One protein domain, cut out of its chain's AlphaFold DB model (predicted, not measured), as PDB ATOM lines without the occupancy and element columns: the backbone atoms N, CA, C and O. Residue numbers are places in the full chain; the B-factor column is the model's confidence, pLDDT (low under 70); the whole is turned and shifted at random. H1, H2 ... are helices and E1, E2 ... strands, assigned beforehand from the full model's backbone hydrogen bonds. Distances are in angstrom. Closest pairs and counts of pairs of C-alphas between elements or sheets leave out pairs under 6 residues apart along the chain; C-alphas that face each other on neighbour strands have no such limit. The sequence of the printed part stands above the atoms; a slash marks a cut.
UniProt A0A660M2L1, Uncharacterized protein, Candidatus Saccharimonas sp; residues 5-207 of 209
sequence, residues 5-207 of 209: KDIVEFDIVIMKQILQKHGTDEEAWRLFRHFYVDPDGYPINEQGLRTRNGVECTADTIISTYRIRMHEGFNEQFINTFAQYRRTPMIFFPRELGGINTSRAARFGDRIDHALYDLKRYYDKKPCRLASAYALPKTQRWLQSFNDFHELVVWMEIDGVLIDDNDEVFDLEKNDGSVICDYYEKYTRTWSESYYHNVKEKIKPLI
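What this domain is: This is residues 5 to 207 of the 209 residues of an uncharacterized protein of Candidatus Saccharimonas sp (UniProt A0A660M2L1). A small, short-stranded antiparallel sheet, E1, E2 and E3, has H8 across one face and, with H5, H6, H7 and H9 around it, makes one lobe; H1, H2, H3 and H4 make a second, purely helical lobe at the other end of the longest axis. A long stretch without named elements, residues 157 to 192, leads from H9 in the first lobe to H10, which packs beside H3 of the second. The printed part has 203 residues with ten named helices and three named strands, in the order H1 H2 E1 E2 H3 H4 E3 H5 H6 H7 H8 H9 H10, and is mostly helix; the sheet's order is E1 E2 E3. The whole is compact, with a radius of gyration of the C-alphas of 17.3 A and spans of 54 by 39 by 29 A.

Where its parts are: E1 is residues 50 to 52, E2 residues 55 to 60, 15.6 A long from C-alpha 55 at (-293.556, -295.992, -183.433), and E3 residues 91 to 94. H1, residues 5 to 22, begins at C-alpha 5 (-292.432, -284.708, -164.755) and is 25.3 A long. H2 is residues 26 to 35, H3 65 to 72, H4 76 to 85, H5 100 to 108, H6 112 to 123 (16.8 A), H7 131 to 134, H8 137 to 143 and H9 149 to 156. H10, residues 193 to 202, ends at C-alpha 202 (-310.747, -275.775, -173.364).

How they stand to each other: E1 and E2 form a hairpin, with N 57 and O 50 at 2.8 A; E2 and E3 are antiparallel, with N 58 and O 93 at 2.9 A. H8 is on the sheet at a height of 8.5 A, over E2 and across the strands at 72 degrees on the local plane. H5 and H9 only graze the sheet, with residues 100 to 102 and 153 to 156. H5 touches H6 at Arg 104 and Ala 115, C-alphas 6.2 A apart. H6 only just touches H9, with 3 pairs of C-alphas within 8 A, the closest Lys 120 and Phe 149 at 5.5 A. H7 only just touches H5, with 3 pairs, Ile 100 and Ala 133 closest at 5.8 A. H1 touches H4 at a shallow tilt of 6 degrees, opposite ways, C-alphas of Ile 12 and Ile 79 closest at 6.6 A. H1 and H2 form a helical hairpin. H3 touches H4 at a steep tilt of 49 degrees, C-alphas of Glu 72 and Phe 78 closest at 5.7 A. H3 only just touches H10, with 3 pairs, His 71 and Glu 193 closest at 7.2 A. H1 and H5 are apart. Every O i to N i+4 pair is within hydrogen-bond range in H1, H3, H4, H6, H8, H9 and H10, but 5 of 6 in H2 and 3 of 5 in H5; H7 is too short for such a pair.

The domain as a whole: The C-alphas of Lys 21 and Lys 125 are the farthest apart, at 53.9 A. The printed part has no cut. The links H2 to E1 and H9 to H10 are long, with 14 and 36 residues. The mean pLDDT of the printed part is 95.4, and no printed residue is under 70.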
ATOM      1  N   LYS A   5    -292.106-285.465-165.974       94.56
ATOM      2  CA  LYS A   5    -292.432-284.708-164.755       94.56
ATOM      3  C   LYS A   5    -291.193-284.185-164.021       94.56
ATOM      4  O   LYS A   5    -291.239-283.086-163.484       94.56
ATOM      5  N   ASP A   6    -290.091-284.936-164.040       96.06
ATOM      6  CA  ASP A   6    -288.860-284.552-163.347       96.06
ATOM      7  C   ASP A   6    -288.230-283.336-164.045       96.06
ATOM      8  O   ASP A   6    -287.701-282.441-163.389       96.06
ATOM      9  N   ILE A   7    -288.337-283.270-165.380       97.00
ATOM     10  CA  ILE A   7    -287.904-282.113-166.174       97.00
ATOM     11  C   ILE A   7    -288.800-280.896-165.924       97.00
ATOM     12  O   ILE A   7    -288.284-279.801-165.715       97.00
ATOM     13  N   VAL A   8    -290.122-281.079-165.866       96.31
ATOM     14  CA  VAL A   8    -291.056-279.989-165.524       96.31
ATOM     15  C   VAL A   8    -290.747-279.416-164.136       96.31
ATOM     16  O   VAL A   8    -290.695-278.198-163.965       96.31
ATOM     17  N   GLU A   9    -290.514-280.272-163.139       97.25
ATOM     18  CA  GLU A   9    -290.148-279.847-161.783       97.25
ATOM     19  C   GLU A   9    -288.795-279.125-161.753       97.25
ATOM     20  O   GLU A   9    -288.673-278.076-161.115       97.25
ATOM     21  N   PHE A  10    -287.801-279.643-162.480       97.81
ATOM     22  CA  PHE A  10    -286.508-278.986-162.658       97.81
ATOM     23  C   PHE A  10    -286.671-277.573-163.231       97.81
ATOM     24  O   PHE A  10    -286.177-276.611-162.637       97.81
ATOM     25  N   ASP A  11    -287.417-277.421-164.325       98.00
ATOM     26  CA  ASP A  11    -287.652-276.127-164.962       98.00
ATOM     27  C   ASP A  11    -288.333-275.140-164.006       98.00
ATOM     28  O   ASP A  11    -287.905-273.989-163.905       98.00
ATOM     29  N   ILE A  12    -289.337-275.580-163.239       98.25
ATOM     30  CA  ILE A  12    -290.013-274.744-162.231       98.25
ATOM     31  C   ILE A  12    -289.024-274.260-161.162       98.25
ATOM     32  O   ILE A  12    -289.069-273.093-160.758       98.25
ATOM     33  N   VAL A  13    -288.126-275.131-160.689       98.31
ATOM     34  CA  VAL A  13    -287.090-274.756-159.713       98.31
ATOM     35  C   VAL A  13    -286.162-273.695-160.301       98.31
ATOM     36  O   VAL A  13    -285.906-272.682-159.644       98.31
ATOM     37  N   ILE A  14    -285.701-273.885-161.539       98.00
ATOM     38  CA  ILE A  14    -284.839-272.922-162.231       98.00
ATOM     39  C   ILE A  14    -285.556-271.581-162.419       98.00
ATOM     40  O   ILE A  14    -284.987-270.540-162.086       98.00
ATOM     41  N   MET A  15    -286.814-271.581-162.869       98.12
ATOM     42  CA  MET A  15    -287.605-270.355-163.022       98.12
ATOM     43  C   MET A  15    -287.704-269.582-161.707       98.12
ATOM     44  O   MET A  15    -287.435-268.383-161.687       98.12
ATOM     45  N   LYS A  16    -288.039-270.259-160.598       98.31
ATOM     46  CA  LYS A  16    -288.156-269.630-159.270       98.31
ATOM     47  C   LYS A  16    -286.832-269.027-158.804       98.31
ATOM     48  O   LYS A  16    -286.815-267.902-158.310       98.31
ATOM     49  N   GLN A  17    -285.723-269.746-158.981       98.12
ATOM     50  CA  GLN A  17    -284.396-269.251-158.605       98.12
ATOM     51  C   GLN A  17    -283.977-268.032-159.430       98.12
ATOM     52  O   GLN A  17    -283.421-267.081-158.879       98.12
ATOM     53  N   ILE A  18    -284.242-268.052-160.738       98.06
ATOM     54  CA  ILE A  18    -283.926-266.932-161.624       98.06
ATOM     55  C   ILE A  18    -284.793-265.728-161.275       98.06
ATOM     56  O   ILE A  18    -284.251-264.644-161.086       98.06
ATOM     57  N   LEU A  19    -286.102-265.918-161.108       96.88
ATOM     58  CA  LEU A  19    -287.028-264.848-160.746       96.88
ATOM     59  C   LEU A  19    -286.626-264.177-159.423       96.88
ATOM     60  O   LEU A  19    -286.601-262.953-159.335       96.88
ATOM     61  N   GLN A  20    -286.228-264.966-158.420       97.19
ATOM     62  CA  GLN A  20    -285.778-264.448-157.126       97.19
ATOM     63  C   GLN A  20    -284.491-263.611-157.224       97.19
ATOM     64  O   GLN A  20    -284.342-262.629-156.500       97.19
ATOM     65  N   LYS A  21    -283.536-264.012-158.072       97.12
ATOM     66  CA  LYS A  21    -282.203-263.384-158.150       97.12
ATOM     67  C   LYS A  21    -282.093-262.280-159.199       97.12
ATOM     68  O   LYS A  21    -281.294-261.365-159.026       97.12
ATOM     69  N   HIS A  22    -282.846-262.397-160.286       96.38
ATOM     70  CA  HIS A  22    -282.705-261.582-161.493       96.38
ATOM     71  C   HIS A  22    -283.998-260.846-161.874       96.38
ATOM     72  O   HIS A  22    -283.970-260.006-162.765       96.38
ATOM     73  N   GLY A  23    -285.120-261.103-161.192       95.81
ATOM     74  CA  GLY A  23    -286.390-260.435-161.472       95.81
ATOM     75  C   GLY A  23    -287.062-260.930-162.758       95.81
ATOM     76  O   GLY A  23    -286.958-262.100-163.122       95.81
ATOM     77  N   THR A  24    -287.811-260.039-163.412       96.69
ATOM     78  CA  THR A  24    -288.771-260.367-164.487       96.69
ATOM     79  C   THR A  24    -288.374-259.834-165.867       96.69
ATOM     80  O   THR A  24    -289.203-259.799-166.778       96.69
ATOM     81  N   ASP A  25    -287.160-259.308-166.013       94.69
ATOM     82  CA  ASP A  25    -286.735-258.650-167.247       94.69
ATOM     83  C   ASP A  25    -286.353-259.651-168.358       94.69
ATOM     84  O   ASP A  25    -286.411-260.877-168.209       94.69
ATOM     85  N   GLU A  26    -285.994-259.121-169.528       95.50
ATOM     86  CA  GLU A  26    -285.625-259.946-170.682       95.50
ATOM     87  C   GLU A  26    -284.311-260.715-170.464       95.50
ATOM     88  O   GLU A  26    -284.117-261.785-171.045       95.50
ATOM     89  N   GLU A  27    -283.431-260.220-169.591       95.94
ATOM     90  CA  GLU A  27    -282.196-260.909-169.223       95.94
ATOM     91  C   GLU A  27    -282.480-262.135-168.354       95.94
ATOM     92  O   GLU A  27    -281.927-263.208-168.611       95.94
ATOM     93  N   ALA A  28    -283.415-262.032-167.408       97.12
ATOM     94  CA  ALA A  28    -283.906-263.164-166.631       97.12
ATOM     95  C   ALA A  28    -284.536-264.240-167.535       97.12
ATOM     96  O   ALA A  28    -284.217-265.426-167.414       97.12
ATOM     97  N   TRP A  29    -285.359-263.841-168.511       97.00
ATOM     98  CA  TRP A  29    -285.904-264.773-169.506       97.00
ATOM     99  C   TRP A  29    -284.808-265.432-170.356       97.00
ATOM    100  O   TRP A  29    -284.834-266.646-170.587       97.00
ATOM    101  N   ARG A  30    -283.821-264.656-170.817       96.94
ATOM    102  CA  ARG A  30    -282.682-265.176-171.585       96.94
ATOM    103  C   ARG A  30    -281.877-266.188-170.774       96.94
ATOM    104  O   ARG A  30    -281.502-267.223-171.326       96.94
ATOM    105  N   LEU A  31    -281.663-265.915-169.489       97.62
ATOM    106  CA  LEU A  31    -280.996-266.826-168.567       97.62
ATOM    107  C   LEU A  31    -281.801-268.114-168.382       97.62
ATOM    108  O   LEU A  31    -281.238-269.197-168.497       97.62
ATOM    109  N   PHE A  32    -283.117-268.016-168.177       97.38
ATOM    110  CA  PHE A  32    -283.976-269.195-168.068       97.38
ATOM    111  C   PHE A  32    -283.893-270.065-169.324       97.38
ATOM    112  O   PHE A  32    -283.642-271.260-169.218       97.38
ATOM    113  N   ARG A  33    -283.993-269.472-170.519       96.25
ATOM    114  CA  ARG A  33    -283.871-270.221-171.781       96.25
ATOM    115  C   ARG A  33    -282.533-270.935-171.960       96.25
ATOM    116  O   ARG A  33    -282.477-271.886-172.728       96.25
ATOM    117  N   HIS A  34    -281.467-270.470-171.309       96.56
ATOM    118  CA  HIS A  34    -280.170-271.142-171.357       96.56
ATOM    119  C   HIS A  34    -280.171-272.465-170.577       96.56
ATOM    120  O   HIS A  34    -279.474-273.397-170.965       96.56
ATOM    121  N   PHE A  35    -280.956-272.542-169.500       96.50
ATOM    122  CA  PHE A  35    -281.061-273.726-168.643       96.50
ATOM    123  C   PHE A  35    -282.286-274.593-168.931       96.50
ATOM    124  O   PHE A  35    -282.299-275.748-168.520       96.50
ATOM    125  N   TYR A  36    -283.295-274.041-169.608       96.00
ATOM    126  CA  TYR A  36    -284.532-274.733-169.950       96.00
ATOM    127  C   TYR A  36    -284.261-276.038-170.699       96.00
ATOM    128  O   TYR A  36    -283.519-276.061-171.689       96.00
ATOM    129  N   VAL A  37    -284.923-277.105-170.262       95.38
ATOM    130  CA  VAL A  37    -284.888-278.405-170.926       95.38
ATOM    131  C   VAL A  37    -286.295-278.750-171.378       95.38
ATOM    132  O   VAL A  37    -287.215-278.761-170.581       95.38
ATOM    133  N   ASP A  38    -286.475-279.075-172.657       92.00
ATOM    134  CA  ASP A  38    -287.802-279.446-173.143       92.00
ATOM    135  C   ASP A  38    -288.215-280.848-172.636       92.00
ATOM    136  O   ASP A  38    -287.564-281.834-173.009       92.00
ATOM    137  N   PRO A  39    -289.264-280.983-171.796       93.25
ATOM    138  CA  PRO A  39    -289.717-282.265-171.258       93.25
ATOM    139  C   PRO A  39    -290.260-283.220-172.331       93.25
ATOM    140  O   PRO A  39    -290.240-284.432-172.133       93.25
ATOM    141  N   ASP A  40    -290.682-282.711-173.488       89.69
ATOM    142  CA  ASP A  40    -291.374-283.439-174.561       89.69
ATOM    143  C   ASP A  40    -290.600-284.668-175.100       89.69
ATOM    144  O   ASP A  40    -291.174-285.645-175.596       89.69
ATOM    145  N   GLY A  41    -289.270-284.656-174.963       87.69
ATOM    146  CA  GLY A  41    -288.384-285.757-175.354       87.69
ATOM    147  C   GLY A  41    -288.220-286.880-174.323       87.69
ATOM    148  O   GLY A  41    -287.523-287.855-174.620       87.69
ATOM    149  N   TYR A  42    -288.808-286.753-173.130       93.50
ATOM    150  CA  TYR A  42    -288.591-287.660-172.002       93.50
ATOM    151  C   TYR A  42    -289.746-288.657-171.805       93.50
ATOM    152  O   TYR A  42    -290.900-288.348-172.108       93.50
ATOM    153  N   PRO A  43    -289.460-289.862-171.272       94.12
ATOM    154  CA  PRO A  43    -290.471-290.841-170.874       94.12
ATOM    155  C   PRO A  43    -291.549-290.255-169.961       94.12
ATOM    156  O   PRO A  43    -291.238-289.559-168.997       94.12
ATOM    157  N   ILE A  44    -292.815-290.584-170.214       92.56
ATOM    158  CA  ILE A  44    -293.929-290.090-169.390       92.56
ATOM    159  C   ILE A  44    -294.062-290.855-168.068       92.56
ATOM    160  O   ILE A  44    -294.569-290.321-167.085       92.56
ATOM    161  N   ASN A  45    -293.604-292.105-168.041       91.19
ATOM    162  CA  ASN A  45    -293.623-292.995-166.886       91.19
ATOM    163  C   ASN A  45    -292.554-294.090-167.047       91.19
ATOM    164  O   ASN A  45    -291.768-294.080-167.997       91.19
ATOM    165  N   GLU A  46    -292.528-295.048-166.119       90.94
ATOM    166  CA  GLU A  46    -291.578-296.167-166.118       90.94
ATOM    167  C   GLU A  46    -291.677-297.067-167.359       90.94
ATOM    168  O   GLU A  46    -290.708-297.740-167.704       90.94
ATOM    169  N   GLN A  47    -292.813-297.045-168.065       89.19
ATOM    170  CA  GLN A  47    -293.032-297.799-169.298       89.19
ATOM    171  C   GLN A  47    -292.438-297.108-170.539       89.19
ATOM    172  O   GLN A  47    -292.436-297.703-171.616       89.19
ATOM    173  N   GLY A  48    -291.890-295.895-170.406       90.56
ATOM    174  CA  GLY A  48    -291.202-295.195-171.488       90.56
ATOM    175  C   GLY A  48    -292.046-294.104-172.153       90.56
ATOM    176  O   GLY A  48    -292.834-293.402-171.516       90.56
ATOM    177  N   LEU A  49    -291.833-293.926-173.457       91.75
ATOM    178  CA  LEU A  49    -292.671-293.086-174.314       91.75
ATOM    179  C   LEU A  49    -293.946-293.844-174.711       91.75
ATOM    180  O   LEU A  49    -293.944-295.074-174.798       91.75
ATOM    181  N   ARG A  50    -295.029-293.120-175.027       93.94
ATOM    182  CA  ARG A  50    -296.196-293.745-175.670       93.94
ATOM    183  C   ARG A  50    -295.775-294.305-177.027       93.94
ATOM    184  O   ARG A  50    -295.028-293.667-177.768       93.94
ATOM    185  N   THR A  51    -296.269-295.494-177.354       95.00
ATOM    186  CA  THR A  51    -296.011-296.134-178.645       95.00
ATOM    187  C   THR A  51    -297.311-296.541-179.315       95.00
ATOM    188  O   THR A  51    -298.299-296.874-178.661       95.00
ATOM    189  N   ARG A  52    -297.305-296.528-180.646       96.25
ATOM    190  CA  ARG A  52    -298.389-297.069-181.466       96.25
ATOM    191  C   ARG A  52    -297.778-297.699-182.710       96.25
ATOM    192  O   ARG A  52    -296.963-297.076-183.384       96.25
ATOM    193  N   ASN A  53    -298.131-298.957-182.977       95.44
ATOM    194  CA  ASN A  53    -297.598-299.736-184.101       95.44
ATOM    195  C   ASN A  53    -296.052-299.714-184.193       95.44
ATOM    196  O   ASN A  53    -295.467-299.504-185.258       95.44
ATOM    197  N   GLY A  54    -295.384-299.846-183.040       94.88
ATOM    198  CA  GLY A  54    -293.920-299.815-182.933       94.88
ATOM    199  C   GLY A  54    -293.270-298.448-183.196       94.88
ATOM    200  O   GLY A  54    -292.049-298.374-183.319       94.88
ATOM    201  N   VAL A  55    -294.051-297.369-183.309       96.94
ATOM    202  CA  VAL A  55    -293.556-295.992-183.433       96.94
ATOM    203  C   VAL A  55    -293.627-295.313-182.071       96.94
ATOM    204  O   VAL A  55    -294.700-295.239-181.477       96.94
ATOM    205  N   GLU A  56    -292.492-294.813-181.586       96.06
ATOM    206  CA  GLU A  56    -292.430-293.961-180.396       96.06
ATOM    207  C   GLU A  56    -292.999-292.572-180.687       96.06
ATOM    208  O   GLU A  56    -292.677-291.954-181.709       96.06
ATOM    209  N   CYS A  57    -293.793-292.065-179.751       95.50
ATOM    210  CA  CYS A  57    -294.359-290.729-179.795       95.50
ATOM    211  C   CYS A  57    -293.733-289.848-178.710       95.50
ATOM    212  O   CYS A  57    -293.635-290.261-177.554       95.50
ATOM    213  N   THR A  58    -293.329-288.631-179.072       91.75
ATOM    214  CA  THR A  58    -292.954-287.613-178.083       91.75
ATOM    215  C   THR A  58    -294.207-287.083-177.416       91.75
ATOM    216  O   THR A  58    -295.217-286.855-178.090       91.75
ATOM    217  N   ALA A  59    -294.122-286.897-176.104       89.38
ATOM    218  CA  ALA A  59    -295.115-286.149-175.361       89.38
ATOM    219  C   ALA A  59    -295.063-284.685-175.791       89.38
ATOM    220  O   ALA A  59    -294.001-284.189-176.143       89.38
ATOM    221  N   ASP A  60    -296.194-284.003-175.761       88.19
ATOM    222  CA  ASP A  60    -296.248-282.569-175.989       88.19
ATOM    223  C   ASP A  60    -297.447-281.987-175.241       88.19
ATOM    224  O   ASP A  60    -298.402-282.684-174.872       88.19
ATOM    225  N   THR A  61    -297.399-280.687-175.012       90.19
ATOM    226  CA  THR A  61    -298.493-279.924-174.418       90.19
ATOM    227  C   THR A  61    -299.049-278.967-175.447       90.19
ATOM    228  O   THR A  61    -298.354-278.500-176.341       90.19
ATOM    229  N   ILE A  62    -300.298-278.571-175.286       93.38
ATOM    230  CA  ILE A  62    -300.915-277.677-176.263       93.38
ATOM    231  C   ILE A  62    -300.341-276.252-176.182       93.38
ATOM    232  O   ILE A  62    -300.267-275.558-177.193       93.38
ATOM    233  N   ILE A  63    -299.893-275.817-175.000       93.88
ATOM    234  CA  ILE A  63    -299.371-274.467-174.767       93.88
ATOM    235  C   ILE A  63    -297.874-274.539-174.470       93.88
ATOM    236  O   ILE A  63    -297.469-274.954-173.386       93.88
ATOM    237  N   SER A  64    -297.040-274.091-175.408       92.12
ATOM    238  CA  SER A  64    -295.587-274.087-175.217       92.12
ATOM    239  C   SER A  64    -295.113-272.981-174.268       92.12
ATOM    240  O   SER A  64    -295.745-271.934-174.117       92.12
ATOM    241  N   THR A  65    -293.929-273.164-173.683       94.50
ATOM    242  CA  THR A  65    -293.263-272.196-172.790       94.50
ATOM    243  C   THR A  65    -293.183-270.793-173.400       94.50
ATOM    244  O   THR A  65    -293.389-269.788-172.724       94.50
ATOM    245  N   TYR A  66    -292.931-270.704-174.709       92.94
ATOM    246  CA  TYR A  66    -292.893-269.426-175.417       92.94
ATOM    247  C   TYR A  66    -294.270-268.747-175.476       92.94
ATOM    248  O   TYR A  66    -294.345-267.527-175.350       92.94
ATOM    249  N   ARG A  67    -295.363-269.510-175.625       95.12
ATOM    250  CA  ARG A  67    -296.732-268.965-175.613       95.12
ATOM    251  C   ARG A  67    -297.055-268.342-174.271       95.12
ATOM    252  O   ARG A  67    -297.460-267.188-174.234       95.12
ATOM    253  N   ILE A  68    -296.768-269.058-173.189       96.69
ATOM    254  CA  ILE A  68    -296.982-268.548-171.832       96.69
ATOM    255  C   ILE A  68    -296.211-267.232-171.646       96.69
ATOM    256  O   ILE A  68    -296.786-266.230-171.231       96.69
ATOM    257  N   ARG A  69    -294.934-267.183-172.057       95.88
ATOM    258  CA  ARG A  69    -294.099-265.971-171.948       95.88
ATOM    259  C   ARG A  69    -294.666-264.771-172.706       95.88
ATOM    260  O   ARG A  69    -294.541-263.642-172.222       95.88
ATOM    261  N   MET A  70    -295.207-265.002-173.902       94.94
ATOM    262  CA  MET A  70    -295.741-263.946-174.767       94.94
ATOM    263  C   MET A  70    -296.999-263.297-174.188       94.94
ATOM    264  O   MET A  70    -297.157-262.092-174.347       94.94
ATOM    265  N   HIS A  71    -297.847-264.075-173.513       96.50
ATOM    266  CA  HIS A  71    -299.119-263.592-172.969       96.50
ATOM    267  C   HIS A  71    -299.025-263.147-171.503       96.50
ATOM    268  O   HIS A  71    -299.745-262.247-171.085       96.50
ATOM    269  N   GLU A  72    -298.132-263.745-170.710       96.19
ATOM    270  CA  GLU A  72    -298.125-263.541-169.253       96.19
ATOM    271  C   GLU A  72    -296.881-262.826-168.722       96.19
ATOM    272  O   GLU A  72    -296.893-262.353-167.588       96.19
ATOM    273  N   GLY A  73    -295.812-262.693-169.511       96.69
ATOM    274  CA  GLY A  73    -294.529-262.194-169.006       96.69
ATOM    275  C   GLY A  73    -293.620-263.315-168.489       96.69
ATOM    276  O   GLY A  73    -293.979-264.481-168.561       96.69
ATOM    277  N   PHE A  74    -292.418-262.993-168.003       97.62
ATOM    278  CA  PHE A  74    -291.615-263.925-167.195       97.62
ATOM    279  C   PHE A  74    -291.713-263.490-165.729       97.62
ATOM    280  O   PHE A  74    -291.008-262.583-165.304       97.62
ATOM    281  N   ASN A  75    -292.663-264.058-164.989       97.75
ATOM    282  CA  ASN A  75    -293.018-263.673-163.617       97.75
ATOM    283  C   ASN A  75    -293.693-264.849-162.878       97.75
ATOM    284  O   ASN A  75    -293.710-265.974-163.374       97.75
ATOM    285  N   GLU A  76    -294.260-264.611-161.693       97.75
ATOM    286  CA  GLU A  76    -294.957-265.657-160.927       97.75
ATOM    287  C   GLU A  76    -296.152-266.256-161.682       97.75
ATOM    288  O   GLU A  76    -296.364-267.467-161.629       97.75
ATOM    289  N   GLN A  77    -296.895-265.437-162.434       97.69
ATOM    290  CA  GLN A  77    -298.033-265.890-163.234       97.69
ATOM    291  C   GLN A  77    -297.584-266.877-164.322       97.69
ATOM    292  O   GLN A  77    -298.186-267.941-164.458       97.69
ATOM    293  N   PHE A  78    -296.463-266.598-164.993       97.88
ATOM    294  CA  PHE A  78    -295.837-267.529-165.935       97.88
ATOM    295  C   PHE A  78    -295.485-268.871-165.291       97.88
ATOM    296  O   PHE A  78    -295.765-269.914-165.877       97.88
ATOM    297  N   ILE A  79    -294.899-268.863-164.089       98.06
ATOM    298  CA  ILE A  79    -294.535-270.099-163.378       98.06
ATOM    299  C   ILE A  79    -295.793-270.892-163.023       98.06
ATOM    300  O   ILE A  79    -295.819-272.105-163.216       98.06
ATOM    301  N   ASN A  80    -296.841-270.220-162.541       97.56
ATOM    302  CA  ASN A  80    -298.106-270.863-162.190       97.56
ATOM    303  C   ASN A  80    -298.770-271.494-163.419       97.56
ATOM    304  O   ASN A  80    -299.165-272.658-163.374       97.56
ATOM    305  N   THR A  81    -298.835-270.769-164.537       97.06
ATOM    306  CA  THR A  81    -299.389-271.303-165.785       97.06
ATOM    307  C   THR A  81    -298.526-272.426-166.347       97.06
ATOM    308  O   THR A  81    -299.066-273.444-166.774       97.06
ATOM    309  N   PHE A  82    -297.198-272.301-166.319       96.75
ATOM    310  CA  PHE A  82    -296.305-273.382-166.729       96.75
ATOM    311  C   PHE A  82    -296.550-274.630-165.877       96.75
ATOM    312  O   PHE A  82    -296.828-275.695-166.419       96.75
ATOM    313  N   ALA A  83    -296.542-274.497-164.551       95.69
ATOM    314  CA  ALA A  83    -296.767-275.608-163.633       95.69
ATOM    315  C   ALA A  83    -298.146-276.258-163.805       95.69
ATOM    316  O   ALA A  83    -298.274-277.466-163.637       95.69
ATOM    317  N   GLN A  84    -299.172-275.482-164.155       95.00
ATOM    318  CA  GLN A  84    -300.509-276.007-164.398       95.00
ATOM    319  C   GLN A  84    -300.604-276.745-165.741       95.00
ATOM    320  O   GLN A  84    -301.066-277.880-165.796       95.00
ATOM    321  N   TYR A  85    -300.174-276.110-166.833       94.94
ATOM    322  CA  TYR A  85    -300.468-276.578-168.190       94.94
ATOM    323  C   TYR A  85    -299.370-277.448-168.809       94.94
ATOM    324  O   TYR A  85    -299.649-278.176-169.758       94.94
ATOM    325  N   ARG A  86    -298.138-277.399-168.285       93.56
ATOM    326  CA  ARG A  86    -297.015-278.229-168.755       93.56
ATOM    327  C   ARG A  86    -296.792-279.482-167.915       93.56
ATOM    328  O   ARG A  86    -295.958-280.291-168.280       93.56
ATOM    329  N   ARG A  87    -297.498-279.671-166.795       90.88
ATOM    330  CA  ARG A  87    -297.294-280.835-165.909       90.88
ATOM    331  C   ARG A  87    -297.871-282.133-166.466       90.88
ATOM    332  O   ARG A  87    -297.312-283.197-166.212       90.88
ATOM    333  N   THR A  88    -298.951-282.050-167.239       89.12
ATOM    334  CA  THR A  88    -299.574-283.208-167.884       89.12
ATOM    335  C   THR A  88    -299.277-283.183-169.385       89.12
ATOM    336  O   THR A  88    -299.689-282.236-170.056       89.12
ATOM    337  N   PRO A  89    -298.604-284.202-169.947       90.44
ATOM    338  CA  PRO A  89    -298.490-284.336-171.394       90.44
ATOM    339  C   PRO A  89    -299.868-284.655-171.994       90.44
ATOM    340  O   PRO A  89    -300.551-285.558-171.516       90.44
ATOM    341  N   MET A  90    -300.281-283.906-173.019       91.50
ATOM    342  CA  MET A  90    -301.660-283.936-173.536       91.50
ATOM    343  C   MET A  90    -301.771-284.608-174.902       91.50
ATOM    344  O   MET A  90    -302.743-285.302-175.167       91.50
ATOM    345  N   ILE A  91    -300.791-284.397-175.779       92.62
ATOM    346  CA  ILE A  91    -300.822-284.904-177.154       92.62
ATOM    347  C   ILE A  91    -299.532-285.652-177.468       92.62
ATOM    348  O   ILE A  91    -298.477-285.385-176.891       92.62
ATOM    349  N   PHE A  92    -299.625-286.613-178.385       94.62
ATOM    350  CA  PHE A  92    -298.541-287.545-178.669       94.62
ATOM    351  C   PHE A  92    -298.364-287.702-180.173       94.62
ATOM    352  O   PHE A  92    -299.202-288.299-180.844       94.62
ATOM    353  N   PHE A  93    -297.251-287.196-180.703       95.56
ATOM    354  CA  PHE A  93    -296.933-287.300-182.128       95.56
ATOM    355  C   PHE A  93    -295.710-288.180-182.373       95.56
ATOM    356  O   PHE A  93    -294.815-288.227-181.528       95.56
ATOM    357  N   PRO A  94    -295.622-288.850-183.538       96.06
ATOM    358  CA  PRO A  94    -294.451-289.625-183.932       96.06
ATOM    359  C   PRO A  94    -293.142-288.856-183.762       96.06
ATOM    360  O   PRO A  94    -292.998-287.727-184.241       96.06
ATOM    361  N   ARG A  95    -292.155-289.499-183.132       93.94
ATOM    362  CA  ARG A  95    -290.805-288.952-182.985       93.94
ATOM    363  C   ARG A  95    -290.038-289.051-184.303       93.94
ATOM    364  O   ARG A  95    -289.300-290.012-184.563       93.94
ATOM    365  N   GLU A  96    -290.216-288.040-185.144       94.75
ATOM    366  CA  GLU A  96    -289.611-287.960-186.471       94.75
ATOM    367  C   GLU A  96    -289.271-286.514-186.850       94.75
ATOM    368  O   GLU A  96    -290.099-285.609-186.734       94.75
ATOM    369  N   LEU A  97    -288.033-286.288-187.299       92.88
ATOM    370  CA  LEU A  97    -287.575-284.970-187.737       92.88
ATOM    371  C   LEU A  97    -288.373-284.519-188.966       92.88
ATOM    372  O   LEU A  97    -288.485-285.263-189.936       92.88
ATOM    373  N   GLY A  98    -288.914-283.300-188.933       93.44
ATOM    374  CA  GLY A  98    -289.809-282.807-189.985       93.44
ATOM    375  C   GLY A  98    -291.233-283.367-189.889       93.44
ATOM    376  O   GLY A  98    -292.090-282.991-190.688       93.44
ATOM    377  N   GLY A  99    -291.508-284.221-188.898       94.06
ATOM    378  CA  GLY A  99    -292.834-284.750-188.607       94.06
ATOM    379  C   GLY A  99    -293.813-283.677-188.138       94.06
ATOM    380  O   GLY A  99    -293.499-282.481-188.070       94.06
ATOM    381  N   ILE A 100    -295.018-284.130-187.793       95.00
ATOM    382  CA  ILE A 100    -296.160-283.282-187.413       95.00
ATOM    383  C   ILE A 100    -295.749-282.257-186.354       95.00
ATOM    384  O   ILE A 100    -295.977-281.060-186.539       95.00
ATOM    385  N   ASN A 101    -295.064-282.719-185.302       86.94
ATOM    386  CA  ASN A 101    -294.743-281.878-184.159       86.94
ATOM    387  C   ASN A 101    -293.839-280.684-184.516       86.94
ATOM    388  O   ASN A 101    -294.085-279.552-184.117       86.94
ATOM    389  N   THR A 102    -292.829-280.905-185.359       88.06
ATOM    390  CA  THR A 102    -291.937-279.822-185.805       88.06
ATOM    391  C   THR A 102    -292.561-278.939-186.889       88.06
ATOM    392  O   THR A 102    -292.233-277.757-187.007       88.06
ATOM    393  N   SER A 103    -293.468-279.495-187.694       94.38
ATOM    394  CA  SER A 103    -294.016-278.815-188.870       94.38
ATOM    395  C   SER A 103    -295.223-277.926-188.552       94.38
ATOM    396  O   SER A 103    -295.421-276.908-189.224       94.38
ATOM    397  N   ARG A 104    -296.010-278.244-187.512       92.62
ATOM    398  CA  ARG A 104    -297.206-277.465-187.126       92.62
ATOM    399  C   ARG A 104    -296.889-276.014-186.755       92.62
ATOM    400  O   ARG A 104    -297.620-275.109-187.157       92.62
ATOM    401  N   ALA A 105    -295.753-275.760-186.104       91.06
ATOM    402  CA  ALA A 105    -295.313-274.405-185.773       91.06
ATOM    403  C   ALA A 105    -295.112-273.540-187.031       91.06
ATOM    404  O   ALA A 105    -295.513-272.375-187.069       91.06
ATOM    405  N   ALA A 106    -294.527-274.117-188.085       91.75
ATOM    406  CA  ALA A 106    -294.264-273.424-189.343       91.75
ATOM    407  C   ALA A 106    -295.513-273.285-190.230       91.75
ATOM    408  O   ALA A 106    -295.638-272.296-190.950       91.75
ATOM    409  N   ARG A 107    -296.428-274.263-190.203       95.31
ATOM    410  CA  ARG A 107    -297.615-274.281-191.078       95.31
ATOM    411  C   ARG A 107    -298.843-273.605-190.486       95.31
ATOM    412  O   ARG A 107    -299.595-272.997-191.244       95.31
ATOM    413  N   PHE A 108    -299.017-273.690-189.170       96.12
ATOM    414  CA  PHE A 108    -300.227-273.255-188.467       96.12
ATOM    415  C   PHE A 108    -299.953-272.258-187.342       96.12
ATOM    416  O   PHE A 108    -300.846-271.948-186.561       96.12
ATOM    417  N   GLY A 109    -298.720-271.757-187.204       93.94
ATOM    418  CA  GLY A 109    -298.375-270.887-186.074       93.94
ATOM    419  C   GLY A 109    -298.491-271.606-184.727       93.94
ATOM    420  O   GLY A 109    -298.720-270.960-183.706       93.94
ATOM    421  N   ASP A 110    -298.327-272.932-184.738       92.69
ATOM    422  CA  ASP A 110    -298.430-273.827-183.579       92.69
ATOM    423  C   ASP A 110    -299.860-274.049-183.056       92.69
ATOM    424  O   ASP A 110    -300.055-274.605-181.984       92.69
ATOM    425  N   ARG A 111    -300.877-273.634-183.817       95.31
ATOM    426  CA  ARG A 111    -302.289-273.838-183.472       95.31
ATOM    427  C   ARG A 111    -302.677-275.318-183.552       95.31
ATOM    428  O   ARG A 111    -302.592-275.918-184.627       95.31
ATOM    429  N   ILE A 112    -303.071-275.911-182.420       95.81
ATOM    430  CA  ILE A 112    -303.365-277.350-182.337       95.81
ATOM    431  C   ILE A 112    -304.643-277.726-183.085       95.81
ATOM    432  O   ILE A 112    -304.659-278.727-183.791       95.81
ATOM    433  N   ASP A 113    -305.679-276.902-182.994       97.00
ATOM    434  CA  ASP A 113    -306.961-277.079-183.674       97.00
ATOM    435  C   ASP A 113    -306.780-277.145-185.197       97.00
ATOM    436  O   ASP A 113    -307.280-278.054-185.853       97.00
ATOM    437  N   HIS A 114    -305.936-276.293-185.773       97.69
ATOM    438  CA  HIS A 114    -305.619-276.387-187.199       97.69
ATOM    439  C   HIS A 114    -304.742-277.589-187.574       97.69
ATOM    440  O   HIS A 114    -304.878-278.107-188.684       97.69
ATOM    441  N   ALA A 115    -303.870-278.062-186.678       97.44
ATOM    442  CA  ALA A 115    -303.137-279.308-186.902       97.44
ATOM    443  C   ALA A 115    -304.073-280.532-186.866       97.44
ATOM    444  O   ALA A 115    -303.946-281.421-187.707       97.44
ATOM    445  N   LEU A 116    -305.044-280.552-185.947       98.06
ATOM    446  CA  LEU A 116    -306.087-281.578-185.862       98.06
ATOM    447  C   LEU A 116    -307.022-281.529-187.076       98.06
ATOM    448  O   LEU A 116    -307.328-282.567-187.653       98.06
ATOM    449  N   TYR A 117    -307.404-280.336-187.533       98.50
ATOM    450  CA  TYR A 117    -308.201-280.169-188.748       98.50
ATOM    451  C   TYR A 117    -307.463-280.683-189.996       98.50
ATOM    452  O   TYR A 117    -308.055-281.350-190.846       98.50
ATOM    453  N   ASP A 118    -306.154-280.435-190.107       98.56
ATOM    454  CA  ASP A 118    -305.327-280.979-191.192       98.56
ATOM    455  C   ASP A 118    -305.237-282.520-191.129       98.56
ATOM    456  O   ASP A 118    -305.304-283.182-192.165       98.56
ATOM    457  N   LEU A 119    -305.167-283.101-189.924       98.44
ATOM    458  CA  LEU A 119    -305.238-284.553-189.712       98.44
ATOM    459  C   LEU A 119    -306.603-285.134-190.099       98.44
ATOM    460  O   LEU A 119    -306.651-286.138-190.806       98.44
ATOM    461  N   LYS A 120    -307.713-284.491-189.723       98.50
ATOM    462  CA  LYS A 120    -309.057-284.888-190.173       98.50
ATOM    463  C   LYS A 120    -309.129-284.922-191.695       98.50
ATOM    464  O   LYS A 120    -309.545-285.914-192.292       98.50
ATOM    465  N   ARG A 121    -308.616-283.875-192.349       98.44
ATOM    466  CA  ARG A 121    -308.536-283.811-193.815       98.44
ATOM    467  C   ARG A 121    -307.702-284.937-194.420       98.44
ATOM    468  O   ARG A 121    -308.058-285.417-195.496       98.44
ATOM    469  N   TYR A 122    -306.639-285.383-193.751       98.44
ATOM    470  CA  TYR A 122    -305.863-286.544-194.185       98.44
ATOM    471  C   TYR A 122    -306.711-287.825-194.208       98.44
ATOM    472  O   TYR A 122    -306.664-288.576-195.191       98.44
ATOM    473  N   TYR A 123    -307.527-288.067-193.177       98.50
ATOM    474  CA  TYR A 123    -308.430-289.224-193.145       98.50
ATOM    475  C   TYR A 123    -309.559-289.105-194.177       98.50
ATOM    476  O   TYR A 123    -309.809-290.076-194.893       98.50
ATOM    477  N   ASP A 124    -310.089-287.897-194.390       97.69
ATOM    478  CA  ASP A 124    -311.061-287.563-195.446       97.69
ATOM    479  C   ASP A 124    -310.489-287.632-196.880       97.69
ATOM    480  O   ASP A 124    -311.197-287.352-197.850       97.69
ATOM    481  N   LYS A 125    -309.195-287.942-197.045       97.75
ATOM    482  CA  LYS A 125    -308.478-287.948-198.338       97.75
ATOM    483  C   LYS A 125    -308.523-286.598-199.064       97.75
ATOM    484  O   LYS A 125    -308.487-286.529-200.293       97.75
ATOM    485  N   LYS A 126    -308.564-285.509-198.298       97.94
ATOM    486  CA  LYS A 126    -308.535-284.131-198.792       97.94
ATOM    487  C   LYS A 126    -307.099-283.586-198.817       97.94
ATOM    488  O   LYS A 126    -306.227-284.072-198.095       97.94
ATOM    489  N   PRO A 127    -306.828-282.530-199.605       97.75
ATOM    490  CA  PRO A 127    -305.536-281.851-199.571       97.75
ATOM    491  C   PRO A 127    -305.186-281.327-198.170       97.75
ATOM    492  O   PRO A 127    -306.022-280.701-197.505       97.75
ATOM    493  N   CYS A 128    -303.933-281.558-197.770       97.88
ATOM    494  CA  CYS A 128    -303.369-281.242-196.455       97.88
ATOM    495  C   CYS A 128    -302.154-280.314-196.591       97.88
ATOM    496  O   CYS A 128    -301.314-280.510-197.473       97.88
ATOM    497  N   ARG A 129    -302.008-279.337-195.694       97.56
ATOM    498  CA  ARG A 129    -300.823-278.469-195.603       97.56
ATOM    499  C   ARG A 129    -299.620-279.187-194.980       97.56
ATOM    500  O   ARG A 129    -298.490-278.763-195.227       97.56
ATOM    501  N   LEU A 130    -299.831-280.279-194.233       97.69
ATOM    502  CA  LEU A 130    -298.763-281.147-193.713       97.69
ATOM    503  C   LEU A 130    -298.500-282.405-194.557       97.69
ATOM    504  O   LEU A 130    -297.819-283.315-194.088       97.69
ATOM    505  N   ALA A 131    -298.953-282.461-195.814       97.81
ATOM    506  CA  ALA A 131    -298.806-283.650-196.665       97.81
ATOM    507  C   ALA A 131    -297.372-284.223-196.710       97.81
ATOM    508  O   ALA A 131    -297.191-285.437-196.663       97.81
ATOM    509  N   SER A 132    -296.343-283.365-196.734       97.44
ATOM    510  CA  SER A 132    -294.941-283.806-196.700       97.44
ATOM    511  C   SER A 132    -294.546-284.477-195.382       97.44
ATOM    512  O   SER A 132    -293.772-285.423-195.400       97.44
ATOM    513  N   ALA A 133    -295.073-284.005-194.246       97.94
ATOM    514  CA  ALA A 133    -294.834-284.618-192.942       97.94
ATOM    515  C   ALA A 133    -295.562-285.967-192.831       97.94
ATOM    516  O   ALA A 133    -294.994-286.930-192.329       97.94
ATOM    517  N   TYR A 134    -296.783-286.068-193.364       98.38
ATOM    518  CA  TYR A 134    -297.563-287.314-193.368       98.38
ATOM    519  C   TYR A 134    -296.968-288.415-194.250       98.38
ATOM    520  O   TYR A 134    -297.264-289.588-194.042       98.38
ATOM    521  N   ALA A 135    -296.132-288.048-195.223       98.06
ATOM    522  CA  ALA A 135    -295.422-288.988-196.084       98.06
ATOM    523  C   ALA A 135    -294.128-289.543-195.458       98.06
ATOM    524  O   ALA A 135    -293.507-290.432-196.041       98.06
ATOM    525  N   LEU A 136    -293.696-289.031-194.299       98.38
ATOM    526  CA  LEU A 136    -292.495-289.532-193.633       98.38
ATOM    527  C   LEU A 136    -292.727-290.949-193.075       98.38
ATOM    528  O   LEU A 136    -293.828-291.233-192.602       98.38
ATOM    529  N   PRO A 137    -291.726-291.852-193.096       98.12
ATOM    530  CA  PRO A 137    -291.950-293.274-192.831       98.12
ATOM    531  C   PRO A 137    -292.570-293.600-191.466       98.12
ATOM    532  O   PRO A 137    -293.465-294.445-191.392       98.12
ATOM    533  N   LYS A 138    -292.111-292.968-190.375       98.00
ATOM    534  CA  LYS A 138    -292.678-293.242-189.043       98.00
ATOM    535  C   LYS A 138    -294.052-292.600-188.896       98.00
ATOM    536  O   LYS A 138    -294.962-293.240-188.376       98.00
ATOM    537  N   THR A 139    -294.205-291.370-189.376       98.00
ATOM    538  CA  THR A 139    -295.465-290.623-189.333       98.00
ATOM    539  C   THR A 139    -296.549-291.343-190.126       98.00
ATOM    540  O   THR A 139    -297.636-291.569-189.604       98.00
ATOM    541  N   GLN A 140    -296.237-291.797-191.338       98.19
ATOM    542  CA  GLN A 140    -297.147-292.564-192.177       98.19
ATOM    543  C   GLN A 140    -297.556-293.880-191.507       98.19
ATOM    544  O   GLN A 140    -298.746-294.179-191.440       98.19
ATOM    545  N   ARG A 141    -296.597-294.649-190.971       98.44
ATOM    546  CA  ARG A 141    -296.884-295.907-190.258       98.44
ATOM    547  C   ARG A 141    -297.798-295.696-189.054       98.44
ATOM    548  O   ARG A 141    -298.660-296.532-188.785       98.44
ATOM    549  N   TRP A 142    -297.581-294.611-188.319       98.38
ATOM    550  CA  TRP A 142    -298.405-294.242-187.177       98.38
ATOM    551  C   TRP A 142    -299.817-293.836-187.618       98.38
ATOM    552  O   TRP A 142    -300.780-294.399-187.109       98.38
ATOM    553  N   LEU A 143    -299.958-292.973-188.630       98.44
ATOM    554  CA  LEU A 143    -301.261-292.571-189.182       98.44
ATOM    555  C   LEU A 143    -302.066-293.765-189.712       98.44
ATOM    556  O   LEU A 143    -303.251-293.896-189.422       98.44
ATOM    557  N   GLN A 144    -301.413-294.671-190.444       98.06
ATOM    558  CA  GLN A 144    -302.027-295.884-190.997       98.06
ATOM    559  C   GLN A 144    -302.384-296.933-189.936       98.06
ATOM    560  O   GLN A 144    -303.008-297.937-190.264       98.06
ATOM    561  N   SER A 145    -301.966-296.736-188.684       98.38
ATOM    562  CA  SER A 145    -302.351-297.621-187.584       98.38
ATOM    563  C   SER A 145    -303.727-297.309-186.999       98.38
ATOM    564  O   SER A 145    -304.185-298.069-186.150       98.38
ATOM    565  N   PHE A 146    -304.349-296.205-187.412       98.38
ATOM    566  CA  PHE A 146    -305.718-295.835-187.062       98.38
ATOM    567  C   PHE A 146    -306.613-296.015-188.288       98.38
ATOM    568  O   PHE A 146    -306.185-295.738-189.413       98.38
ATOM    569  N   ASN A 147    -307.846-296.464-188.073       97.81
ATOM    570  CA  ASN A 147    -308.826-296.652-189.141       97.81
ATOM    571  C   ASN A 147    -309.328-295.308-189.686       97.81
ATOM    572  O   ASN A 147    -309.462-295.138-190.900       97.81
ATOM    573  N   ASP A 148    -309.557-294.345-188.797       98.44
ATOM    574  CA  ASP A 148    -310.106-293.028-189.099       98.44
ATOM    575  C   ASP A 148    -309.593-291.955-188.117       98.44
ATOM    576  O   ASP A 148    -308.727-292.200-187.270       98.44
ATOM    577  N   PHE A 149    -310.093-290.728-188.285       98.38
ATOM    578  CA  PHE A 149    -309.753-289.601-187.420       98.38
ATOM    579  C   PHE A 149    -310.291-289.781-185.994       98.38
ATOM    580  O   PHE A 149    -309.588-289.428-185.049       98.38
ATOM    581  N   HIS A 150    -311.480-290.374-185.842       98.31
ATOM    582  CA  HIS A 150    -312.099-290.634-184.543       98.31
ATOM    583  C   HIS A 150    -311.202-291.520-183.668       98.31
ATOM    584  O   HIS A 150    -310.863-291.162-182.540       98.31
ATOM    585  N   GLU A 151    -310.718-292.643-184.207       98.31
ATOM    586  CA  GLU A 151    -309.831-293.545-183.469       98.31
ATOM    587  C   GLU A 151    -308.530-292.848-183.033       98.31
ATOM    588  O   GLU A 151    -308.026-293.096-181.934       98.31
ATOM    589  N   LEU A 152    -307.990-291.951-183.868       97.94
ATOM    590  CA  LEU A 152    -306.809-291.160-183.523       97.94
ATOM    591  C   LEU A 152    -307.082-290.243-182.325       97.94
ATOM    592  O   LEU A 152    -306.270-290.211-181.397       97.94
ATOM    593  N   VAL A 153    -308.192-289.498-182.329       97.25
ATOM    594  CA  VAL A 153    -308.486-288.523-181.263       97.25
ATOM    595  C   VAL A 153    -308.884-289.198-179.951       97.25
ATOM    596  O   VAL A 153    -308.459-288.730-178.895       97.25
ATOM    597  N   VAL A 154    -309.563-290.348-180.014       97.06
ATOM    598  CA  VAL A 154    -309.827-291.207-178.847       97.06
ATOM    599  C   VAL A 154    -308.522-291.751-178.267       97.06
ATOM    600  O   VAL A 154    -308.317-291.732-177.057       97.06
ATOM    601  N   TRP A 155    -307.581-292.195-179.110       96.69
ATOM    602  CA  TRP A 155    -306.268-292.650-178.635       96.69
ATOM    603  C   TRP A 155    -305.447-291.524-177.987       96.69
ATOM    604  O   TRP A 155    -304.675-291.773-177.056       96.69
ATOM    605  N   MET A 156    -305.605-290.288-178.467       94.44
ATOM    606  CA  MET A 156    -305.019-289.100-177.843       94.44
ATOM    607  C   MET A 156    -305.762-288.640-176.584       94.44
ATOM    608  O   MET A 156    -305.198-287.832-175.853       94.44
ATOM    609  N   GLU A 157    -306.960-289.167-176.307       95.06
ATOM    610  CA  GLU A 157    -307.818-288.791-175.174       95.06
ATOM    611  C   GLU A 157    -308.232-287.305-175.232       95.06
ATOM    612  O   GLU A 157    -308.212-286.601-174.223       95.06
ATOM    613  N   ILE A 158    -308.555-286.811-176.437       96.06
ATOM    614  CA  ILE A 158    -308.975-285.417-176.696       96.06
ATOM    615  C   ILE A 158    -310.363-285.306-177.347       96.06
ATOM    616  O   ILE A 158    -310.805-284.196-177.669       96.06
ATOM    617  N   ASP A 159    -311.037-286.438-177.553       96.00
ATOM    618  CA  ASP A 159    -312.441-286.507-177.950       96.00
ATOM    619  C   ASP A 159    -313.338-285.811-176.912       96.00
ATOM    620  O   ASP A 159    -313.042-285.797-175.716       96.00
ATOM    621  N   GLY A 160    -314.375-285.106-177.372       95.00
ATOM    622  CA  GLY A 160    -315.239-284.275-176.521       95.00
ATOM    623  C   GLY A 160    -314.571-283.020-175.933       95.00
ATOM    624  O   GLY A 160    -315.258-282.149-175.393       95.00
ATOM    625  N   VAL A 161    -313.243-282.882-176.044       95.75
ATOM    626  CA  VAL A 161    -312.494-281.716-175.559       95.75
ATOM    627  C   VAL A 161    -312.080-280.805-176.703       95.75
ATOM    628  O   VAL A 161    -312.437-279.636-176.707       95.75
ATOM    629  N   LEU A 162    -311.330-281.297-177.685       96.88
ATOM    630  CA  LEU A 162    -310.940-280.499-178.859       96.88
ATOM    631  C   LEU A 162    -311.808-280.796-180.082       96.88
ATOM    632  O   LEU A 162    -311.752-280.063-181.071       96.88
ATOM    633  N   ILE A 163    -312.612-281.848-179.978       97.62
ATOM    634  CA  ILE A 163    -313.418-282.436-181.037       97.62
ATOM    635  C   ILE A 163    -314.865-282.504-180.544       97.62
ATOM    636  O   ILE A 163    -315.087-282.808-179.370       97.62
ATOM    637  N   ASP A 164    -315.824-282.184-181.407       96.19
ATOM    638  CA  ASP A 164    -317.252-282.306-181.110       96.19
ATOM    639  C   ASP A 164    -317.777-283.740-181.330       96.19
ATOM    640  O   ASP A 164    -317.040-284.643-181.731       96.19
ATOM    641  N   ASP A 165    -319.071-283.953-181.080       94.62
ATOM    642  CA  ASP A 165    -319.717-285.267-181.212       94.62
ATOM    643  C   ASP A 165    -319.813-285.775-182.668       94.62
ATOM    644  O   ASP A 165    -320.197-286.922-182.895       94.62
ATOM    645  N   ASN A 166    -319.491-284.937-183.661       95.81
ATOM    646  CA  ASN A 166    -319.497-285.271-185.088       95.81
ATOM    647  C   ASN A 166    -318.074-285.401-185.661       95.81
ATOM    648  O   ASN A 166    -317.897-285.338-186.880       95.81
ATOM    649  N   ASP A 167    -317.064-285.549-184.800       95.94
ATOM    650  CA  ASP A 167    -315.646-285.569-185.162       95.94
ATOM    651  C   ASP A 167    -315.138-284.271-185.818       95.94
ATOM    652  O   ASP A 167    -314.107-284.265-186.499       95.94
ATOM    653  N   GLU A 168    -315.829-283.145-185.622       97.62
ATOM    654  CA  GLU A 168    -315.405-281.835-186.102       97.62
ATOM    655  C   GLU A 168    -314.533-281.118-185.064       97.62
ATOM    656  O   GLU A 168    -314.706-281.237-183.854       97.62
ATOM    657  N   VAL A 169    -313.551-280.355-185.542       98.06
ATOM    658  CA  VAL A 169    -312.561-279.706-184.671       98.06
ATOM    659  C   VAL A 169    -313.056-278.330-184.249       98.06
ATOM    660  O   VAL A 169    -313.313-277.493-185.115       98.06
ATOM    661  N   PHE A 170    -313.136-278.060-182.945       97.69
ATOM    662  CA  PHE A 170    -313.532-276.743-182.437       97.69
ATOM    663  C   PHE A 170    -312.581-275.631-182.912       97.69
ATOM    664  O   PHE A 170    -311.362-275.783-182.866       97.69
ATOM    665  N   ASP A 171    -313.139-274.487-183.314       96.75
ATOM    666  CA  ASP A 171    -312.385-273.269-183.619       96.75
ATOM    667  C   ASP A 171    -312.063-272.532-182.313       96.75
ATOM    668  O   ASP A 171    -312.909-271.853-181.711       96.75
ATOM    669  N   LEU A 172    -310.819-272.669-181.851       96.38
ATOM    670  CA  LEU A 172    -310.399-272.108-180.568       96.38
ATOM    671  C   LEU A 172    -310.217-270.583-180.634       96.38
ATOM    672  O   LEU A 172    -309.994-269.951-179.606       96.38
ATOM    673  N   GLU A 173    -310.357-269.945-181.801       95.12
ATOM    674  CA  GLU A 173    -310.388-268.482-181.893       95.12
ATOM    675  C   GLU A 173    -311.721-267.901-181.392       95.12
ATOM    676  O   GLU A 173    -311.729-266.810-180.822       95.12
ATOM    677  N   LYS A 174    -312.840-268.618-181.575       89.12
ATOM    678  CA  LYS A 174    -314.195-268.055-181.411       89.12
ATOM    679  C   LYS A 174    -314.898-268.414-180.098       89.12
ATOM    680  O   LYS A 174    -315.726-267.631-179.645       89.12
ATOM    681  N   ASN A 175    -314.560-269.542-179.464       82.56
ATOM    682  CA  ASN A 175    -315.141-270.012-178.185       82.56
ATOM    683  C   ASN A 175    -316.683-269.991-178.105       82.56
ATOM    684  O   ASN A 175    -317.264-269.827-177.037       82.56
ATOM    685  N   ASP A 176    -317.350-270.160-179.241       88.81
ATOM    686  CA  ASP A 176    -318.809-270.136-179.398       88.81
ATOM    687  C   ASP A 176    -319.369-271.510-179.813       88.81
ATOM    688  O   ASP A 176    -320.527-271.629-180.203       88.81
ATOM    689  N   GLY A 177    -318.538-272.555-179.739       89.94
ATOM    690  CA  GLY A 177    -318.868-273.906-180.197       89.94
ATOM    691  C   GLY A 177    -318.761-274.098-181.711       89.94
ATOM    692  O   GLY A 177    -319.043-275.190-182.194       89.94
ATOM    693  N   SER A 178    -318.338-273.079-182.465       95.00
ATOM    694  CA  SER A 178    -318.050-273.240-183.889       95.00
ATOM    695  C   SER A 178    -316.868-274.178-184.133       95.00
ATOM    696  O   SER A 178    -315.988-274.364-183.288       95.00
ATOM    697  N   VAL A 179    -316.862-274.771-185.325       97.19
ATOM    698  CA  VAL A 179    -315.841-275.716-185.778       97.19
ATOM    699  C   VAL A 179    -315.071-275.148-186.965       97.19
ATOM    700  O   VAL A 179    -315.576-274.308-187.719       97.19
ATOM    701  N   ILE A 180    -313.836-275.603-187.143       96.31
ATOM    702  CA  ILE A 180    -312.983-275.196-188.257       96.31
ATOM    703  C   ILE A 180    -313.531-275.800-189.549       96.31
ATOM    704  O   ILE A 180    -313.536-277.014-189.739       96.31
ATOM    705  N   CYS A 181    -313.937-274.941-190.480       93.69
ATOM    706  CA  CYS A 181    -314.425-275.355-191.795       93.69
ATOM    707  C   CYS A 181    -313.391-275.166-192.916       93.69
ATOM    708  O   CYS A 181    -313.465-275.870-193.926       93.69
ATOM    709  N   ASP A 182    -312.403-274.283-192.735       95.69
ATOM    710  CA  ASP A 182    -311.315-274.049-193.688       95.69
ATOM    711  C   ASP A 182    -310.038-273.557-192.988       95.69
ATOM    712  O   ASP A 182    -310.040-273.139-191.827       95.69
ATOM    713  N   TYR A 183    -308.919-273.593-193.704       96.88
ATOM    714  CA  TYR A 183    -307.684-272.984-193.242       96.88
ATOM    715  C   TYR A 183    -307.752-271.459-193.293       96.88
ATOM    716  O   TYR A 183    -308.288-270.876-194.231       96.88
ATOM    717  N   TYR A 184    -307.035-270.803-192.385       92.62
ATOM    718  CA  TYR A 184    -306.780-269.375-192.524       92.62
ATOM    719  C   TYR A 184    -305.900-269.072-193.744       92.62
ATOM    720  O   TYR A 184    -305.014-269.855-194.126       92.62
ATOM    721  N   GLU A 185    -306.102-267.886-194.322       89.88
ATOM    722  CA  GLU A 185    -305.244-267.348-195.384       89.88
ATOM    723  C   GLU A 185    -303.786-267.283-194.920       89.88
ATOM    724  O   GLU A 185    -302.864-267.672-195.640       89.88
ATOM    725  N   LYS A 186    -303.580-266.859-193.667       90.62
ATOM    726  CA  LYS A 186    -302.266-266.732-193.047       90.62
ATOM    727  C   LYS A 186    -302.311-267.124-191.577       90.62
ATOM    728  O   LYS A 186    -303.207-266.726-190.844       90.62
ATOM    729  N   TYR A 187    -301.272-267.831-191.143       93.56
ATOM    730  CA  TYR A 187    -301.015-268.111-189.735       93.56
ATOM    731  C   TYR A 187    -299.884-267.229-189.221       93.56
ATOM    732  O   TYR A 187    -298.861-267.046-189.889       93.56
ATOM    733  N   THR A 188    -300.062-266.680-188.026       90.19
ATOM    734  CA  THR A 188    -299.053-265.875-187.339       90.19
ATOM    735  C   THR A 188    -298.397-266.679-186.235       90.19
ATOM    736  O   THR A 188    -299.011-267.528-185.594       90.19
ATOM    737  N   ARG A 189    -297.124-266.371-185.973       85.88
ATOM    738  CA  ARG A 189    -296.442-266.917-184.803       85.88
ATOM    739  C   ARG A 189    -296.991-266.362-183.501       85.88
ATOM    740  O   ARG A 189    -296.776-267.020-182.507       85.88
ATOM    741  N   THR A 190    -297.645-265.210-183.462       90.62
ATOM    742  CA  THR A 190    -298.260-264.686-182.232       90.62
ATOM    743  C   THR A 190    -299.727-265.089-182.210       90.62
ATOM    744  O   THR A 190    -300.414-264.888-183.215       90.62
ATOM    745  N   TRP A 191    -300.182-265.696-181.113       95.19
ATOM    746  CA  TRP A 191    -301.599-265.980-180.894       95.19
ATOM    747  C   TRP A 191    -302.310-264.710-180.430       95.19
ATOM    748  O   TRP A 191    -301.691-263.827-179.840       95.19
ATOM    749  N   SER A 192    -303.599-264.600-180.734       95.31
ATOM    750  CA  SER A 192    -304.454-263.583-180.128       95.31
ATOM    751  C   SER A 192    -304.665-263.900-178.644       95.31
ATOM    752  O   SER A 192    -304.568-265.057-178.225       95.31
ATOM    753  N   GLU A 193    -304.982-262.878-177.847       95.94
ATOM    754  CA  GLU A 193    -305.365-263.071-176.440       95.94
ATOM    755  C   GLU A 193    -306.607-263.962-176.309       95.94
ATOM    756  O   GLU A 193    -306.659-264.823-175.432       95.94
ATOM    757  N   SER A 194    -307.574-263.808-177.225       95.75
ATOM    758  CA  SER A 194    -308.758-264.668-177.324       95.75
ATOM    759  C   SER A 194    -308.358-266.128-177.488       95.75
ATOM    760  O   SER A 194    -308.710-266.947-176.647       95.75
ATOM    761  N   TYR A 195    -307.564-266.454-178.511       96.94
ATOM    762  CA  TYR A 195    -307.137-267.828-178.759       96.94
ATOM    763  C   TYR A 195    -306.378-268.420-177.571       96.94
ATOM    764  O   TYR A 195    -306.680-269.527-177.139       96.94
ATOM    765  N   TYR A 196    -305.422-267.678-177.000       97.38
ATOM    766  CA  TYR A 196    -304.661-268.139-175.839       97.38
ATOM    767  C   TYR A 196    -305.566-268.469-174.645       97.38
ATOM    768  O   TYR A 196    -305.441-269.543-174.051       97.38
ATOM    769  N   HIS A 197    -306.507-267.578-174.322       96.75
ATOM    770  CA  HIS A 197    -307.466-267.797-173.244       96.75
ATOM    771  C   HIS A 197    -308.379-268.997-173.526       96.75
ATOM    772  O   HIS A 197    -308.535-269.874-172.679       96.75
ATOM    773  N   ASN A 198    -308.923-269.080-174.736       97.25
ATOM    774  CA  ASN A 198    -309.835-270.145-175.136       97.25
ATOM    775  C   ASN A 198    -309.156-271.517-175.099       97.25
ATOM    776  O   ASN A 198    -309.727-272.465-174.566       97.25
ATOM    777  N   VAL A 199    -307.918-271.624-175.598       96.50
ATOM    778  CA  VAL A 199    -307.108-272.845-175.492       96.50
ATOM    779  C   VAL A 199    -306.934-273.233-174.025       96.50
ATOM    780  O   VAL A 199    -307.205-274.378-173.670       96.50
ATOM    781  N   LYS A 200    -306.527-272.288-173.161       95.69
ATOM    782  CA  LYS A 200    -306.343-272.536-171.723       95.69
ATOM    783  C   LYS A 200    -307.598-273.075-171.061       95.69
ATOM    784  O   LYS A 200    -307.476-273.979-170.244       95.69
ATOM    785  N   GLU A 201    -308.768-272.528-171.369       95.06
ATOM    786  CA  GLU A 201    -310.035-272.999-170.809       95.06
ATOM    787  C   GLU A 201    -310.417-274.371-171.364       95.06
ATOM    788  O   GLU A 201    -310.734-275.279-170.594       95.06
ATOM    789  N   LYS A 202    -310.319-274.550-172.687       95.44
ATOM    790  CA  LYS A 202    -310.747-275.775-173.364       95.44
ATOM    791  C   LYS A 202    -309.963-276.998-172.896       95.44
ATOM    792  O   LYS A 202    -310.548-278.061-172.750       95.44
ATOM    793  N   ILE A 203    -308.666-276.856-172.614       95.19
ATOM    794  CA  ILE A 203    -307.796-277.989-172.253       95.19
ATOM    795  C   ILE A 203    -307.759-278.296-170.751       95.19
ATOM    796  O   ILE A 203    -307.119-279.272-170.366       95.19
ATOM    797  N   LYS A 204    -308.426-277.511-169.888       94.31
ATOM    798  CA  LYS A 204    -308.469-277.780-168.434       94.31
ATOM    799  C   LYS A 204    -308.884-279.214-168.085       94.31
ATOM    800  O   LYS A 204    -308.226-279.785-167.220       94.31
ATOM    801  N   PRO A 205    -309.896-279.824-168.737       93.81
ATOM    802  CA  PRO A 205    -310.291-281.202-168.439       93.81
ATOM    803  C   PRO A 205    -309.204-282.248-168.727       93.81
ATOM    804  O   PRO A 205    -309.290-283.359-168.217       93.81
ATOM    805  N   LEU A 206    -308.187-281.916-169.534       93.00
ATOM    806  CA  LEU A 206    -307.077-282.819-169.870       93.00
ATOM    807  C   LEU A 206    -305.955-282.803-168.827       93.00
ATOM    808  O   LEU A 206    -305.068-283.657-168.868       93.00
ATOM    809  N   ILE A 207    -305.956-281.828-167.919       91.00
ATOM    810  CA  ILE A 207    -304.949-281.710-166.867       91.00
ATOM    811  C   ILE A 207    -305.278-282.739-165.786       91.00
ATOM    812  O   ILE A 207    -306.388-282.764-165.259       91.00
TER     813      ILE A 207